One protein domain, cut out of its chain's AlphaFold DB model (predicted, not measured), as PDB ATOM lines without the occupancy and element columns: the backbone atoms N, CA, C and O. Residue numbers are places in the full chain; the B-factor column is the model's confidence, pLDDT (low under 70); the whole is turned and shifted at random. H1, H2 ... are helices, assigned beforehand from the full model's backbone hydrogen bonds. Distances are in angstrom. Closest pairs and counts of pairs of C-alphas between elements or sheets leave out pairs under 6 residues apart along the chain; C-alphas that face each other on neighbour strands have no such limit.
ATOM      1  N   PRO A  33       5.297 -48.375  -7.143       59.16
ATOM      2  CA  PRO A  33       6.319 -47.352  -7.299       59.16
ATOM      3  C   PRO A  33       6.409 -46.487  -6.033       59.16
ATOM      4  O   PRO A  33       5.399 -46.061  -5.469       59.16
ATOM      5  N   ARG A  34       7.637 -46.167  -5.602       59.59
ATOM      6  CA  ARG A  34       7.895 -45.146  -4.573       59.59
ATOM      7  C   ARG A  34       7.608 -43.763  -5.166       59.59
ATOM      8  O   ARG A  34       8.514 -43.105  -5.662       59.59
ATOM      9  N   ILE A  35       6.348 -43.334  -5.162       56.75
ATOM     10  CA  ILE A  35       5.973 -42.000  -5.647       56.75
ATOM     11  C   ILE A  35       6.488 -40.942  -4.642       56.75
ATOM     12  O   ILE A  35       6.112 -41.006  -3.466       56.75
ATOM     13  N   PRO A  36       7.342 -39.975  -5.054       52.00
ATOM     14  CA  PRO A  36       7.718 -38.836  -4.218       52.00
ATOM     15  C   PRO A  36       6.505 -37.941  -3.950       52.00
ATOM     16  O   PRO A  36       5.479 -38.058  -4.605       52.00
ATOM     17  N   ASN A  37       6.640 -37.025  -2.994       54.75
ATOM     18  CA  ASN A  37       5.606 -36.200  -2.357       54.75
ATOM     19  C   ASN A  37       4.811 -35.220  -3.275       54.75
ATOM     20  O   ASN A  37       4.557 -34.086  -2.886       54.75
ATOM     21  N   VAL A  38       4.383 -35.625  -4.475       54.03
ATOM     22  CA  VAL A  38       3.478 -34.887  -5.379       54.03
ATOM     23  C   VAL A  38       2.043 -35.357  -5.119       54.03
ATOM     24  O   VAL A  38       1.367 -35.937  -5.965       54.03
ATOM     25  N   ARG A  39       1.591 -35.212  -3.870       60.34
ATOM     26  CA  ARG A  39       0.329 -35.815  -3.417       60.34
ATOM     27  C   ARG A  39      -0.908 -35.129  -4.000       60.34
ATOM     28  O   ARG A  39      -1.849 -35.826  -4.345       60.34
ATOM     29  N   TYR A  40      -0.919 -33.804  -4.141       54.50
ATOM     30  CA  TYR A  40      -2.146 -33.064  -4.472       54.50
ATOM     31  C   TYR A  40      -2.666 -33.289  -5.902       54.50
ATOM     32  O   TYR A  40      -3.868 -33.472  -6.082       54.50
ATOM     33  N   GLU A  41      -1.799 -33.344  -6.918       55.84
ATOM     34  CA  GLU A  41      -2.238 -33.559  -8.310       55.84
ATOM     35  C   GLU A  41      -2.639 -35.015  -8.589       55.84
ATOM     36  O   GLU A  41      -3.581 -35.270  -9.343       55.84
ATOM     37  N   ALA A  42      -1.989 -35.971  -7.920       63.84
ATOM     38  CA  ALA A  42      -2.273 -37.397  -8.059       63.84
ATOM     39  C   ALA A  42      -3.656 -37.795  -7.499       63.84
ATOM     40  O   ALA A  42      -4.268 -38.744  -7.985       63.84
ATOM     41  N   TRP A  43      -4.196 -37.054  -6.521       63.34
ATOM     42  CA  TRP A  43      -5.531 -37.320  -5.966       63.34
ATOM     43  C   TRP A  43      -6.668 -37.079  -6.955       63.34
ATOM     44  O   TRP A  43      -7.630 -37.845  -6.954       63.34
ATOM     45  N   ARG A  44      -6.558 -36.070  -7.835       65.69
ATOM     46  CA  ARG A  44      -7.585 -35.817  -8.864       65.69
ATOM     47  C   ARG A  44      -7.760 -36.998  -9.813       65.69
ATOM     48  O   ARG A  44      -8.860 -37.243 -10.284       65.69
ATOM     49  N   GLN A  45      -6.710 -37.789 -10.024       69.06
ATOM     50  CA  GLN A  45      -6.783 -39.005 -10.839       69.06
ATOM     51  C   GLN A  45      -7.569 -40.141 -10.163       69.06
ATOM     52  O   GLN A  45      -7.934 -41.112 -10.818       69.06
ATOM     53  N   LYS A  46      -7.828 -40.041  -8.855       72.00
ATOM     54  CA  LYS A  46      -8.621 -41.004  -8.076       72.00
ATOM     55  C   LYS A  46     -10.032 -40.485  -7.785       72.00
ATOM     56  O   LYS A  46     -10.808 -41.200  -7.142       72.00
ATOM     57  N   GLU A  47     -10.386 -39.285  -8.254       69.19
ATOM     58  CA  GLU A  47     -11.757 -38.775  -8.194       69.19
ATOM     59  C   GLU A  47     -12.670 -39.777  -8.923       69.19
ATOM     60  O   GLU A  47     -12.355 -40.235 -10.017       69.19
ATOM     61  N   ASN A  48     -13.755 -40.206  -8.273       74.12
ATOM     62  CA  ASN A  48     -14.686 -41.238  -8.762       74.12
ATOM     63  C   ASN A  48     -14.159 -42.686  -8.823       74.12
ATOM     64  O   ASN A  48     -14.910 -43.583  -9.203       74.12
ATOM     65  N   SER A  49     -12.932 -42.969  -8.371       74.75
ATOM     66  CA  SER A  49     -12.411 -44.350  -8.334       74.75
ATOM     67  C   SER A  49     -13.238 -45.300  -7.452       74.75
ATOM     68  O   SER A  49     -13.248 -46.506  -7.691       74.75
ATOM     69  N   ALA A  50     -13.997 -44.765  -6.489       71.06
ATOM     70  CA  ALA A  50     -14.941 -45.530  -5.674       71.06
ATOM     71  C   ALA A  50     -16.052 -46.207  -6.504       71.06
ATOM     72  O   ALA A  50     -16.475 -47.305  -6.155       71.06
ATOM     73  N   PHE A  51     -16.487 -45.606  -7.621       75.81
ATOM     74  CA  PHE A  51     -17.500 -46.201  -8.508       75.81
ATOM     75  C   PHE A  51     -16.951 -47.359  -9.349       75.81
ATOM     76  O   PHE A  51     -17.718 -48.153  -9.879       75.81
ATOM     77  N   GLN A  52     -15.627 -47.458  -9.465       75.62
ATOM     78  CA  GLN A  52     -14.925 -48.514 -10.194       75.62
ATOM     79  C   GLN A  52     -14.133 -49.407  -9.229       75.62
ATOM     80  O   GLN A  52     -13.071 -49.932  -9.574       75.62
ATOM     81  N   CYS A  53     -14.615 -49.547  -7.988       72.50
ATOM     82  CA  CYS A  53     -13.944 -50.363  -6.990       72.50
ATOM     83  C   CYS A  53     -13.944 -51.838  -7.412       72.50
ATOM     84  O   CYS A  53     -14.974 -52.394  -7.789       72.50
ATOM     85  N   ASN A  54     -12.775 -52.470  -7.346       72.31
ATOM     86  CA  ASN A  54     -12.592 -53.871  -7.685       72.31
ATOM     87  C   ASN A  54     -11.986 -54.606  -6.489       72.31
ATOM     88  O   ASN A  54     -10.847 -54.340  -6.107       72.31
ATOM     89  N   SER A  55     -12.721 -55.572  -5.933       70.19
ATOM     90  CA  SER A  55     -12.298 -56.386  -4.784       70.19
ATOM     91  C   SER A  55     -11.023 -57.209  -5.033       70.19
ATOM     92  O   SER A  55     -10.421 -57.705  -4.083       70.19
ATOM     93  N   ASN A  56     -10.578 -57.329  -6.288       70.19
ATOM     94  CA  ASN A  56      -9.322 -57.980  -6.660       70.19
ATOM     95  C   ASN A  56      -8.088 -57.065  -6.573       70.19
ATOM     96  O   ASN A  56      -6.973 -57.554  -6.764       70.19
ATOM     97  N   ILE A  57      -8.262 -55.760  -6.339       72.75
ATOM     98  CA  ILE A  57      -7.167 -54.791  -6.219       72.75
ATOM     99  C   ILE A  57      -6.849 -54.554  -4.741       72.75
ATOM    100  O   ILE A  57      -7.737 -54.315  -3.921       72.75
ATOM    101  N   CYS A  58      -5.563 -54.565  -4.396       72.31
ATOM    102  CA  CYS A  58      -5.099 -54.376  -3.029       72.31
ATOM    103  C   CYS A  58      -4.896 -52.901  -2.701       72.31
ATOM    104  O   CYS A  58      -3.786 -52.375  -2.655       72.31
ATOM    105  N   TYR A  59      -6.014 -52.244  -2.418       72.50
ATOM    106  CA  TYR A  59      -6.068 -50.832  -2.053       72.50
ATOM    107  C   TYR A  59      -5.356 -50.487  -0.731       72.50
ATOM    108  O   TYR A  59      -5.076 -49.322  -0.476       72.50
ATOM    109  N   GLU A  60      -5.048 -51.471   0.120       69.62
ATOM    110  CA  GLU A  60      -4.378 -51.243   1.411       69.62
ATOM    111  C   GLU A  60      -2.953 -50.684   1.268       69.62
ATOM    112  O   GLU A  60      -2.506 -49.924   2.127       69.62
ATOM    113  N   TYR A  61      -2.270 -51.016   0.171       70.56
ATOM    114  CA  TYR A  61      -0.882 -50.622  -0.079       70.56
ATOM    115  C   TYR A  61      -0.735 -49.492  -1.100       70.56
ATOM    116  O   TYR A  61       0.382 -49.042  -1.343       70.56
ATOM    117  N   ASP A  62      -1.831 -49.015  -1.695       74.75
ATOM    118  CA  ASP A  62      -1.771 -47.882  -2.618       74.75
ATOM    119  C   ASP A  62      -1.435 -46.607  -1.810       74.75
ATOM    120  O   ASP A  62      -2.216 -46.192  -0.948       74.75
ATOM    121  N   PRO A  63      -0.270 -45.975  -2.053       70.88
ATOM    122  CA  PRO A  63       0.258 -44.893  -1.221       70.88
ATOM    123  C   PRO A  63      -0.583 -43.612  -1.266       70.88
ATOM    124  O   PRO A  63      -0.406 -42.732  -0.412       70.88
ATOM    125  N   LEU A  64      -1.476 -43.487  -2.255       71.69
ATOM    126  CA  LEU A  64      -2.436 -42.397  -2.311       71.69
ATOM    127  C   LEU A  64      -3.547 -42.675  -1.297       71.69
ATOM    128  O   LEU A  64      -3.733 -41.892  -0.377       71.69
ATOM    129  N   ILE A  65      -4.199 -43.829  -1.357       71.88
ATOM    130  CA  ILE A  65      -5.401 -44.142  -0.564       71.88
ATOM    131  C   ILE A  65      -5.142 -44.864   0.774       71.88
ATOM    132  O   ILE A  65      -6.079 -45.093   1.539       71.88
ATOM    133  N   ALA A  66      -3.902 -45.234   1.092       72.94
ATOM    134  CA  ALA A  66      -3.581 -45.950   2.323       72.94
ATOM    135  C   ALA A  66      -3.884 -45.104   3.583       72.94
ATOM    136  O   ALA A  66      -3.207 -44.117   3.875       72.94
ATOM    137  N   ILE A  67      -4.887 -45.526   4.367       71.00
ATOM    138  CA  ILE A  67      -5.269 -44.920   5.668       71.00
ATOM    139  C   ILE A  67      -4.394 -45.445   6.821       71.00
ATOM    140  O   ILE A  67      -4.314 -44.844   7.893       71.00
ATOM    141  N   GLY A  68      -3.730 -46.585   6.603       76.44
ATOM    142  CA  GLY A  68      -3.049 -47.352   7.641       76.44
ATOM    143  C   GLY A  68      -3.989 -48.280   8.420       76.44
ATOM    144  O   GLY A  68      -5.171 -48.433   8.094       76.44
ATOM    145  N   ARG A  69      -3.438 -48.928   9.451       80.12
ATOM    146  CA  ARG A  69      -4.160 -49.875  10.311       80.12
ATOM    147  C   ARG A  69      -4.987 -49.153  11.378       80.12
ATOM    148  O   ARG A  69      -4.598 -48.088  11.858       80.12
ATOM    149  N   MET A  70      -6.104 -49.762  11.767       84.88
ATOM    150  CA  MET A  70      -6.906 -49.335  12.916       84.88
ATOM    151  C   MET A  70      -6.269 -49.916  14.179       84.88
ATOM    152  O   MET A  70      -6.396 -51.105  14.445       84.88
ATOM    153  N   THR A  71      -5.512 -49.104  14.909       88.25
ATOM    154  CA  THR A  71      -4.756 -49.561  16.093       88.25
ATOM    155  C   THR A  71      -5.073 -48.767  17.346       88.25
ATOM    156  O   THR A  71      -4.600 -49.116  18.422       88.25
ATOM    157  N   LEU A  72      -5.808 -47.664  17.218       87.25
ATOM    158  CA  LEU A  72      -6.192 -46.846  18.357       87.25
ATOM    159  C   LEU A  72      -7.579 -47.269  18.801       87.25
ATOM    160  O   LEU A  72      -8.472 -47.343  17.973       87.25
ATOM    161  N   GLU A  73      -7.781 -47.494  20.087       88.62
ATOM    162  CA  GLU A  73      -9.107 -47.763  20.626       88.62
ATOM    163  C   GLU A  73      -9.802 -46.453  21.023       88.62
ATOM    164  O   GLU A  73      -9.166 -45.470  21.422       88.62
ATOM    165  N   SER A  74     -11.119 -46.400  20.858       84.06
ATOM    166  CA  SER A  74     -11.950 -45.309  21.355       84.06
ATOM    167  C   SER A  74     -12.329 -45.542  22.815       84.06
ATOM    168  O   SER A  74     -12.971 -46.540  23.136       84.06
ATOM    169  N   ASN A  75     -12.068 -44.555  23.673       84.12
ATOM    170  CA  ASN A  75     -12.408 -44.598  25.102       84.12
ATOM    171  C   ASN A  75     -13.918 -44.712  25.388       84.12
ATOM    172  O   ASN A  75     -14.306 -44.988  26.518       84.12
ATOM    173  N   PHE A  76     -14.775 -44.452  24.396       84.88
ATOM    174  CA  PHE A  76     -16.230 -44.449  24.573       84.88
ATOM    175  C   PHE A  76     -16.904 -45.724  24.069       84.88
ATOM    176  O   PHE A  76     -17.826 -46.231  24.699       84.88
ATOM    177  N   CYS A  77     -16.489 -46.185  22.887       83.25
ATOM    178  CA  CYS A  77     -17.190 -47.213  22.118       83.25
ATOM    179  C   CYS A  77     -16.390 -48.521  22.023       83.25
ATOM    180  O   CYS A  77     -16.900 -49.473  21.445       83.25
ATOM    181  N   GLN A  78     -15.138 -48.545  22.513       83.75
ATOM    182  CA  GLN A  78     -14.160 -49.638  22.347       83.75
ATOM    183  C   GLN A  78     -13.893 -50.031  20.881       83.75
ATOM    184  O   GLN A  78     -13.183 -50.989  20.592       83.75
ATOM    185  N   ALA A  79     -14.431 -49.277  19.916       85.94
ATOM    186  CA  ALA A  79     -14.122 -49.484  18.515       85.94
ATOM    187  C   ALA A  79     -12.700 -49.009  18.226       85.94
ATOM    188  O   ALA A  79     -12.244 -47.982  18.747       85.94
ATOM    189  N   LEU A  80     -12.028 -49.739  17.342       88.00
ATOM    190  CA  LEU A  80     -10.756 -49.313  16.786       88.00
ATOM    191  C   LEU A  80     -10.977 -48.132  15.828       88.00
ATOM    192  O   LEU A  80     -12.010 -48.035  15.171       88.00
ATOM    193  N   ARG A  81      -9.994 -47.240  15.740       83.94
ATOM    194  CA  ARG A  81      -9.985 -46.040  14.900       83.94
ATOM    195  C   ARG A  81      -8.623 -45.828  14.249       83.94
ATOM    196  O   ARG A  81      -7.599 -46.347  14.716       83.94
ATOM    197  N   TRP A  82      -8.595 -45.038  13.180       85.69
ATOM    198  CA  TRP A  82      -7.341 -44.626  12.540       85.69
ATOM    199  C   TRP A  82      -6.679 -43.458  13.276       85.69
ATOM    200  O   TRP A  82      -7.336 -42.643  13.921       85.69
ATOM    201  N   LYS A  83      -5.354 -43.324  13.128       82.69
ATOM    202  CA  LYS A  83      -4.572 -42.244  13.760       82.69
ATOM    203  C   LYS A  83      -5.040 -40.832  13.380       82.69
ATOM    204  O   LYS A  83      -4.906 -39.922  14.188       82.69
ATOM    205  N   GLY A  84      -5.569 -40.653  12.169       79.00
ATOM    206  CA  GLY A  84      -6.086 -39.371  11.673       79.00
ATOM    207  C   GLY A  84      -7.606 -39.217  11.755       79.00
ATOM    208  O   GLY A  84      -8.136 -38.247  11.230       79.00
ATOM    209  N   GLU A  85      -8.320 -40.174  12.348       83.62
ATOM    210  CA  GLU A  85      -9.778 -40.123  12.447       83.62
ATOM    211  C   GLU A  85     -10.219 -39.173  13.566       83.62
ATOM    212  O   GLU A  85      -9.697 -39.227  14.689       83.62
ATOM    213  N   SER A  86     -11.183 -38.297  13.270       82.69
ATOM    214  CA  SER A  86     -11.668 -37.323  14.243       82.69
ATOM    215  C   SER A  86     -12.334 -38.015  15.444       82.69
ATOM    216  O   SER A  86     -13.024 -39.034  15.293       82.69
ATOM    217  N   PRO A  87     -12.143 -37.486  16.669       75.81
ATOM    218  CA  PRO A  87     -12.817 -38.009  17.850       75.81
ATOM    219  C   PRO A  87     -14.336 -38.010  17.648       75.81
ATOM    220  O   PRO A  87     -14.933 -36.988  17.320       75.81
ATOM    221  N   GLY A  88     -14.952 -39.175  17.838       79.69
ATOM    222  CA  GLY A  88     -16.401 -39.322  17.772       79.69
ATOM    223  C   GLY A  88     -16.962 -39.790  16.433       79.69
ATOM    224  O   GLY A  88     -18.169 -39.974  16.359       79.69
ATOM    225  N   MET A  89     -16.150 -40.090  15.420       84.12
ATOM    226  CA  MET A  89     -16.664 -40.731  14.197       84.12
ATOM    227  C   MET A  89     -17.342 -42.088  14.470       84.12
ATOM    228  O   MET A  89     -18.388 -42.357  13.889       84.12
ATOM    229  N   CYS A  90     -16.837 -42.897  15.419       83.00
ATOM    230  CA  CYS A  90     -17.476 -44.183  15.768       83.00
ATOM    231  C   CYS A  90     -18.799 -44.048  16.542       83.00
ATOM    232  O   CYS A  90     -19.649 -44.926  16.455       83.00
ATOM    233  N   CYS A  91     -18.947 -43.023  17.389       86.25
ATOM    234  CA  CYS A  91     -19.978 -43.020  18.443       86.25
ATOM    235  C   CYS A  91     -20.461 -41.631  18.873       86.25
ATOM    236  O   CYS A  91     -21.074 -41.471  19.928       86.25
ATOM    237  N   SER A  92     -20.112 -40.599  18.110       87.69
ATOM    238  CA  SER A  92     -20.374 -39.195  18.427       87.69
ATOM    239  C   SER A  92     -19.917 -38.805  19.840       87.69
ATOM    240  O   SER A  92     -20.662 -38.173  20.586       87.69
ATOM    241  N   ASN A  93     -18.691 -39.194  20.212       86.62
ATOM    242  CA  ASN A  93     -18.101 -38.998  21.546       86.62
ATOM    243  C   ASN A  93     -18.928 -39.639  22.674       86.62
ATOM    244  O   ASN A  93     -19.229 -39.008  23.681       86.62
ATOM    245  N   GLY A  94     -19.338 -40.892  22.473       85.75
ATOM    246  CA  GLY A  94     -20.065 -41.694  23.458       85.75
ATOM    247  C   GLY A  94     -21.568 -41.441  23.511       85.75
ATOM    248  O   GLY A  94     -22.258 -42.090  24.292       85.75
ATOM    249  N   LYS A  95     -22.099 -40.545  22.669       88.62
ATOM    250  CA  LYS A  95     -23.546 -40.299  22.570       88.62
ATOM    251  C   LYS A  95     -24.295 -41.476  21.949       88.62
ATOM    252  O   LYS A  95     -25.451 -41.707  22.284       88.62
ATOM    253  N   ILE A  96     -23.646 -42.214  21.050       87.06
ATOM    254  CA  ILE A  96     -24.197 -43.416  20.426       87.06
ATOM    255  C   ILE A  96     -23.582 -44.634  21.110       87.06
ATOM    256  O   ILE A  96     -22.371 -44.847  21.052       87.06
ATOM    257  N   ARG A  97     -24.428 -45.460  21.731       81.00
ATOM    258  CA  ARG A  97     -24.038 -46.781  22.231       81.00
ATOM    259  C   ARG A  97     -24.358 -47.817  21.163       81.00
ATOM    260  O   ARG A  97     -25.526 -48.104  20.911       81.00
ATOM    261  N   LEU A  98     -23.324 -48.354  20.523       75.69
ATOM    262  CA  LEU A  98     -23.476 -49.476  19.602       75.69
ATOM    263  C   LEU A  98     -23.710 -50.751  20.417       75.69
ATOM    264  O   LEU A  98     -22.952 -51.053  21.339       75.69
ATOM    265  N   HIS A  99     -24.777 -51.479  20.100       78.31
ATOM    266  CA  HIS A  99     -25.007 -52.803  20.667       78.31
ATOM    267  C   HIS A  99     -23.996 -53.796  20.086       78.31
ATOM    268  O   HIS A  99     -23.506 -53.612  18.970       78.31
ATOM    269  N   SER A 100     -23.701 -54.859  20.838       79.25
ATOM    270  CA  SER A 100     -22.901 -55.964  20.311       79.25
ATOM    271  C   SER A 100     -23.593 -56.551  19.080       79.25
ATOM    272  O   SER A 100     -24.809 -56.761  19.089       79.25
ATOM    273  N   LEU A 101     -22.825 -56.771  18.012       80.56
ATOM    274  CA  LEU A 101     -23.344 -57.351  16.780       80.56
ATOM    275  C   LEU A 101     -23.731 -58.807  17.052       80.56
ATOM    276  O   LEU A 101     -22.881 -59.629  17.388       80.56
ATOM    277  N   GLN A 102     -25.019 -59.116  16.913       86.50
ATOM    278  CA  GLN A 102     -25.487 -60.498  16.938       86.50
ATOM    279  C   GLN A 102     -25.134 -61.205  15.628       86.50
ATOM    280  O   GLN A 102     -24.914 -60.561  14.598       86.50
ATOM    281  N   ALA A 103     -25.090 -62.537  15.672       86.94
ATOM    282  CA  ALA A 103     -24.916 -63.332  14.468       86.94
ATOM    283  C   ALA A 103     -26.033 -63.002  13.455       86.94
ATOM    284  O   ALA A 103     -27.192 -62.851  13.855       86.94
ATOM    285  N   PRO A 104     -25.703 -62.861  12.160       90.88
ATOM    286  CA  PRO A 104     -26.706 -62.607  11.138       90.88
ATOM    287  C   PRO A 104     -27.704 -63.780  11.046       90.88
ATOM    288  O   PRO A 104     -27.305 -64.926  11.252       90.88
ATOM    289  N   PRO A 105     -28.989 -63.527  10.737       93.94
ATOM    290  CA  PRO A 105     -29.975 -64.587  10.527       93.94
ATOM    291  C   PRO A 105     -29.727 -65.349   9.212       93.94
ATOM    292  O   PRO A 105     -29.080 -64.838   8.300       93.94
ATOM    293  N   GLU A 106     -30.284 -66.554   9.068       94.06
ATOM    294  CA  GLU A 106     -30.299 -67.254   7.772       94.06
ATOM    295  C   GLU A 106     -31.222 -66.546   6.759       94.06
ATOM    296  O   GLU A 106     -32.252 -65.997   7.162       94.06
ATOM    297  N   PRO A 107     -30.892 -66.536   5.450       93.56
ATOM    298  CA  PRO A 107     -29.766 -67.216   4.786       93.56
ATOM    299  C   PRO A 107     -28.444 -66.422   4.792       93.56
ATOM    300  O   PRO A 107     -27.465 -66.823   4.161       93.56
ATOM    301  N   LEU A 108     -28.409 -65.253   5.443       93.75
ATOM    302  CA  LEU A 108     -27.273 -64.333   5.374       93.75
ATOM    303  C   LEU A 108     -26.023 -64.916   6.040       93.75
ATOM    304  O   LEU A 108     -24.927 -64.720   5.523       93.75
ATOM    305  N   TYR A 109     -26.183 -65.641   7.149       92.38
ATOM    306  CA  TYR A 109     -25.075 -66.358   7.778       92.38
ATOM    307  C   TYR A 109     -24.416 -67.327   6.793       92.38
ATOM    308  O   TYR A 109     -23.229 -67.176   6.509       92.38
ATOM    309  N   THR A 110     -25.198 -68.218   6.177       95.25
ATOM    310  CA  THR A 110     -24.684 -69.159   5.175       95.25
ATOM    311  C   THR A 110     -23.999 -68.444   4.007       95.25
ATOM    312  O   THR A 110     -22.891 -68.818   3.625       95.25
ATOM    313  N   LEU A 111     -24.597 -67.378   3.465       95.44
ATOM    314  CA  LEU A 111     -23.992 -66.609   2.370       95.44
ATOM    315  C   LEU A 111     -22.646 -65.974   2.750       95.44
ATOM    316  O   LEU A 111     -21.777 -65.821   1.893       95.44
ATOM    317  N   LEU A 112     -22.458 -65.598   4.017       92.19
ATOM    318  CA  LEU A 112     -21.227 -64.979   4.508       92.19
ATOM    319  C   LEU A 112     -20.125 -65.985   4.857       92.19
ATOM    320  O   LEU A 112     -18.964 -65.587   4.901       92.19
ATOM    321  N   THR A 113     -20.467 -67.249   5.124       91.25
ATOM    322  CA  THR A 113     -19.506 -68.242   5.634       91.25
ATOM    323  C   THR A 113     -19.242 -69.413   4.697       91.25
ATOM    324  O   THR A 113     -18.199 -70.049   4.819       91.25
ATOM    325  N   ALA A 114     -20.172 -69.741   3.802       93.44
ATOM    326  CA  ALA A 114     -20.032 -70.883   2.907       93.44
ATOM    327  C   ALA A 114     -19.114 -70.584   1.707       93.44
ATOM    328  O   ALA A 114     -18.818 -69.429   1.393       93.44
ATOM    329  N   ASP A 115     -18.683 -71.641   1.019       92.81
ATOM    330  CA  ASP A 115     -17.707 -71.618  -0.076       92.81
ATOM    331  C   ASP A 115     -18.301 -71.982  -1.451       92.81
ATOM    332  O   ASP A 115     -17.579 -72.053  -2.449       92.81
ATOM    333  N   TYR A 116     -19.621 -72.175  -1.543       92.56
ATOM    334  CA  TYR A 116     -20.295 -72.391  -2.824       92.56
ATOM    335  C   TYR A 116     -20.379 -71.099  -3.650       92.56
ATOM    336  O   TYR A 116     -20.340 -69.989  -3.121       92.56
ATOM    337  N   SER A 117     -20.533 -71.249  -4.970       91.94
ATOM    338  CA  SER A 117     -20.431 -70.155  -5.953       91.94
ATOM    339  C   SER A 117     -21.243 -68.906  -5.588       91.94
ATOM    340  O   SER A 117     -20.712 -67.797  -5.620       91.94
ATOM    341  N   ASP A 118     -22.507 -69.068  -5.197       91.38
ATOM    342  CA  ASP A 118     -23.376 -67.934  -4.860       91.38
ATOM    343  C   ASP A 118     -22.962 -67.233  -3.554       91.38
ATOM    344  O   ASP A 118     -23.031 -66.006  -3.476       91.38
ATOM    345  N   ALA A 119     -22.481 -67.978  -2.549       91.31
ATOM    346  CA  ALA A 119     -21.936 -67.404  -1.315       91.31
ATOM    347  C   ALA A 119     -20.651 -66.613  -1.593       91.31
ATOM    348  O   ALA A 119     -20.517 -65.471  -1.154       91.31
ATOM    349  N   VAL A 120     -19.743 -67.160  -2.408       87.88
ATOM    350  CA  VAL A 120     -18.515 -66.458  -2.819       87.88
ATOM    351  C   VAL A 120     -18.850 -65.174  -3.581       87.88
ATOM    352  O   VAL A 120     -18.326 -64.108  -3.254       87.88
ATOM    353  N   HIS A 121     -19.777 -65.243  -4.541       88.81
ATOM    354  CA  HIS A 121     -20.229 -64.075  -5.297       88.81
ATOM    355  C   HIS A 121     -20.877 -63.017  -4.390       88.81
ATOM    356  O   HIS A 121     -20.619 -61.819  -4.532       88.81
ATOM    357  N   PHE A 122     -21.689 -63.434  -3.415       91.19
ATOM    358  CA  PHE A 122     -22.253 -62.534  -2.412       91.19
ATOM    359  C   PHE A 122     -21.154 -61.840  -1.590       91.19
ATOM    360  O   PHE A 122     -21.152 -60.613  -1.471       91.19
ATOM    361  N   GLN A 123     -20.179 -62.596  -1.081       87.50
ATOM    362  CA  GLN A 123     -19.057 -62.065  -0.300       87.50
ATOM    363  C   GLN A 123     -18.172 -61.110  -1.112       87.50
ATOM    364  O   GLN A 123     -17.693 -60.111  -0.570       87.50
ATOM    365  N   ASP A 124     -17.940 -61.387  -2.397       85.38
ATOM    366  CA  ASP A 124     -17.206 -60.490  -3.297       85.38
ATOM    367  C   ASP A 124     -17.937 -59.156  -3.481       85.38
ATOM    368  O   ASP A 124     -17.313 -58.092  -3.404       85.38
ATOM    369  N   ASN A 125     -19.261 -59.194  -3.651       85.44
ATOM    370  CA  ASN A 125     -20.080 -57.988  -3.764       85.44
ATOM    371  C   ASN A 125     -20.082 -57.177  -2.464       85.44
ATOM    372  O   ASN A 125     -19.875 -55.963  -2.502       85.44
ATOM    373  N   VAL A 126     -20.230 -57.833  -1.310       88.00
ATOM    374  CA  VAL A 126     -20.127 -57.177   0.005       88.00
ATOM    375  C   VAL A 126     -18.760 -56.510   0.172       88.00
ATOM    376  O   VAL A 126     -18.692 -55.335   0.540       88.00
ATOM    377  N   ARG A 127     -17.665 -57.210  -0.165       83.81
ATOM    378  CA  ARG A 127     -16.306 -56.647  -0.128       83.81
ATOM    379  C   ARG A 127     -16.167 -55.435  -1.048       83.81
ATOM    380  O   ARG A 127     -15.601 -54.429  -0.625       83.81
ATOM    381  N   SER A 128     -16.700 -55.504  -2.266       79.44
ATOM    382  CA  SER A 128     -16.681 -54.386  -3.217       79.44
ATOM    383  C   SER A 128     -17.388 -53.148  -2.657       79.44
ATOM    384  O   SER A 128     -16.811 -52.061  -2.638       79.44
ATOM    385  N   VAL A 129     -18.593 -53.317  -2.100       81.56
ATOM    386  CA  VAL A 129     -19.359 -52.216  -1.497       81.56
ATOM    387  C   VAL A 129     -18.622 -51.613  -0.297       81.56
ATOM    388  O   VAL A 129     -18.476 -50.394  -0.225       81.56
ATOM    389  N   MET A 130     -18.089 -52.440   0.611       82.81
ATOM    390  CA  MET A 130     -17.328 -51.962   1.775       82.81
ATOM    391  C   MET A 130     -16.075 -51.174   1.366       82.81
ATOM    392  O   MET A 130     -15.778 -50.122   1.940       82.81
ATOM    393  N   LEU A 131     -15.344 -51.658   0.358       77.81
ATOM    394  CA  LEU A 131     -14.170 -50.968  -0.177       77.81
ATOM    395  C   LEU A 131     -14.550 -49.649  -0.862       77.81
ATOM    396  O   LEU A 131     -13.888 -48.638  -0.625       77.81
ATOM    397  N   ALA A 132     -15.630 -49.626  -1.646       78.06
ATOM    398  CA  ALA A 132     -16.140 -48.411  -2.271       78.06
ATOM    399  C   ALA A 132     -16.535 -47.362  -1.221       78.06
ATOM    400  O   ALA A 132     -16.158 -46.198  -1.351       78.06
ATOM    401  N   SER A 133     -17.209 -47.762  -0.136       77.00
ATOM    402  CA  SER A 133     -17.526 -46.860   0.980       77.00
ATOM    403  C   SER A 133     -16.267 -46.306   1.652       77.00
ATOM    404  O   SER A 133     -16.195 -45.108   1.931       77.00
ATOM    405  N   LYS A 134     -15.240 -47.140   1.861       75.06
ATOM    406  CA  LYS A 134     -13.943 -46.709   2.408       75.06
ATOM    407  C   LYS A 134     -13.226 -45.720   1.481       75.06
ATOM    408  O   LYS A 134     -12.671 -44.729   1.955       75.06
ATOM    409  N   LEU A 135     -13.253 -45.957   0.170       71.94
ATOM    410  CA  LEU A 135     -12.696 -45.041  -0.830       71.94
ATOM    411  C   LEU A 135     -13.462 -43.719  -0.874       71.94
ATOM    412  O   LEU A 135     -12.839 -42.663  -0.889       71.94
ATOM    413  N   LEU A 136     -14.795 -43.749  -0.840       74.88
ATOM    414  CA  LEU A 136     -15.604 -42.534  -0.793       74.88
ATOM    415  C   LEU A 136     -15.278 -41.708   0.455       74.88
ATOM    416  O   LEU A 136     -15.060 -40.504   0.351       74.88
ATOM    417  N   TYR A 137     -15.167 -42.360   1.614       74.12
ATOM    418  CA  TYR A 137     -14.740 -41.713   2.853       74.12
ATOM    419  C   TYR A 137     -13.372 -41.031   2.706       74.12
ATOM    420  O   TYR A 137     -13.198 -39.885   3.118       74.12
ATOM    421  N   LEU A 138     -12.411 -41.696   2.058       69.56
ATOM    422  CA  LEU A 138     -11.098 -41.116   1.776       69.56
ATOM    423  C   LEU A 138     -11.161 -39.897   0.861       69.56
ATOM    424  O   LEU A 138     -10.485 -38.906   1.135       69.56
ATOM    425  N   VAL A 139     -11.973 -39.960  -0.198       67.81
ATOM    426  CA  VAL A 139     -12.168 -38.825  -1.108       67.81
ATOM    427  C   VAL A 139     -12.743 -37.627  -0.349       67.81
ATOM    428  O   VAL A 139     -12.277 -36.510  -0.557       67.81
ATOM    429  N   GLN A 140     -13.687 -37.842   0.573       66.31
ATOM    430  CA  GLN A 140     -14.261 -36.760   1.383       66.31
ATOM    431  C   GLN A 140     -13.231 -36.132   2.338       66.31
ATOM    432  O   GLN A 140     -13.148 -34.911   2.429       66.31
ATOM    433  N   GLN A 141     -12.402 -36.941   3.006       64.31
ATOM    434  CA  GLN A 141     -11.411 -36.446   3.976       64.31
ATOM    435  C   GLN A 141     -10.220 -35.716   3.336       64.31
ATOM    436  O   GLN A 141      -9.583 -34.903   3.993       64.31
ATOM    437  N   LYS A 142      -9.870 -36.030   2.082       63.69
ATOM    438  CA  LYS A 142      -8.714 -35.439   1.373       63.69
ATOM    439  C   LYS A 142      -9.057 -34.197   0.549       63.69
ATOM    440  O   LYS A 142      -8.147 -33.569   0.011       63.69
ATOM    441  N   LYS A 143     -10.348 -33.882   0.406       54.03
ATOM    442  CA  LYS A 143     -10.849 -32.665  -0.255       54.03
ATOM    443  C   LYS A 143     -10.957 -31.473   0.716       54.03
ATOM    444  O   LYS A 143     -11.196 -30.358   0.258       54.03
ATOM    445  N   LEU A 144     -10.769 -31.722   2.016       43.34
ATOM    446  CA  LEU A 144     -10.555 -30.743   3.089       43.34
ATOM    447  C   LEU A 144      -9.051 -30.566   3.339       43.34
ATOM    448  O   LEU A 144      -8.654 -29.428   3.664       43.34
TER     449      LEU A 144
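What this domain is: This is residues 33 to 144 of the 144 residues of an uncharacterized protein of Araneus ventricosus (UniProt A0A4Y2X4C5). With little regular structure, the domain is a loose frame: one long helix, H4, makes one side, and the unnamed residues 53 to 107 loop out from it and return to H3, set crosswise near its beginning. Short H2 packs on residues 131 to 136 of H4. The 112 printed residues have four named helices, H1 to H4 in order, and no named strand; the class is all helix, with 42 residues in named elements. The radius of gyration of the C-alphas is 17.0 A, loose, and the flat outline spans 48 by 39 by 21 A.

Where its parts are: H1 is residues 39 to 44, beginning at C-alpha 39 (0.329, -35.815, -3.417). H2 is residues 49 to 52, H3 residues 108 to 113. H4, residues 117 to 142, is 37.4 A long and ends at C-alpha 142 (-8.714, -35.439, 1.373).

How they stand to each other: H2 touches H4, the closest C-alphas, of Ala 50 and Ala 132, 4.6 A apart. H3 touches residues 118 to 123 of H4, about perpendicular at 88 degrees; the closest C-alphas, of Leu 111 and Ala 119, are 4.3 A apart. H1 and H4 are only just apart, closest 8.2 A. Every O i to N i+4 pair is within hydrogen-bond range in H3 and H4, 1 of 2 in H1; H2 is too short for one.

The domain as a whole: The C-alphas farthest apart, of Pro 36 and Glu 106, are 49.0 A apart. The printed part has no cut; the link H2 to H3 is long, 55 residues. Residues 33 to 45, 47, 60 and 138 to 144 have pLDDT under 70.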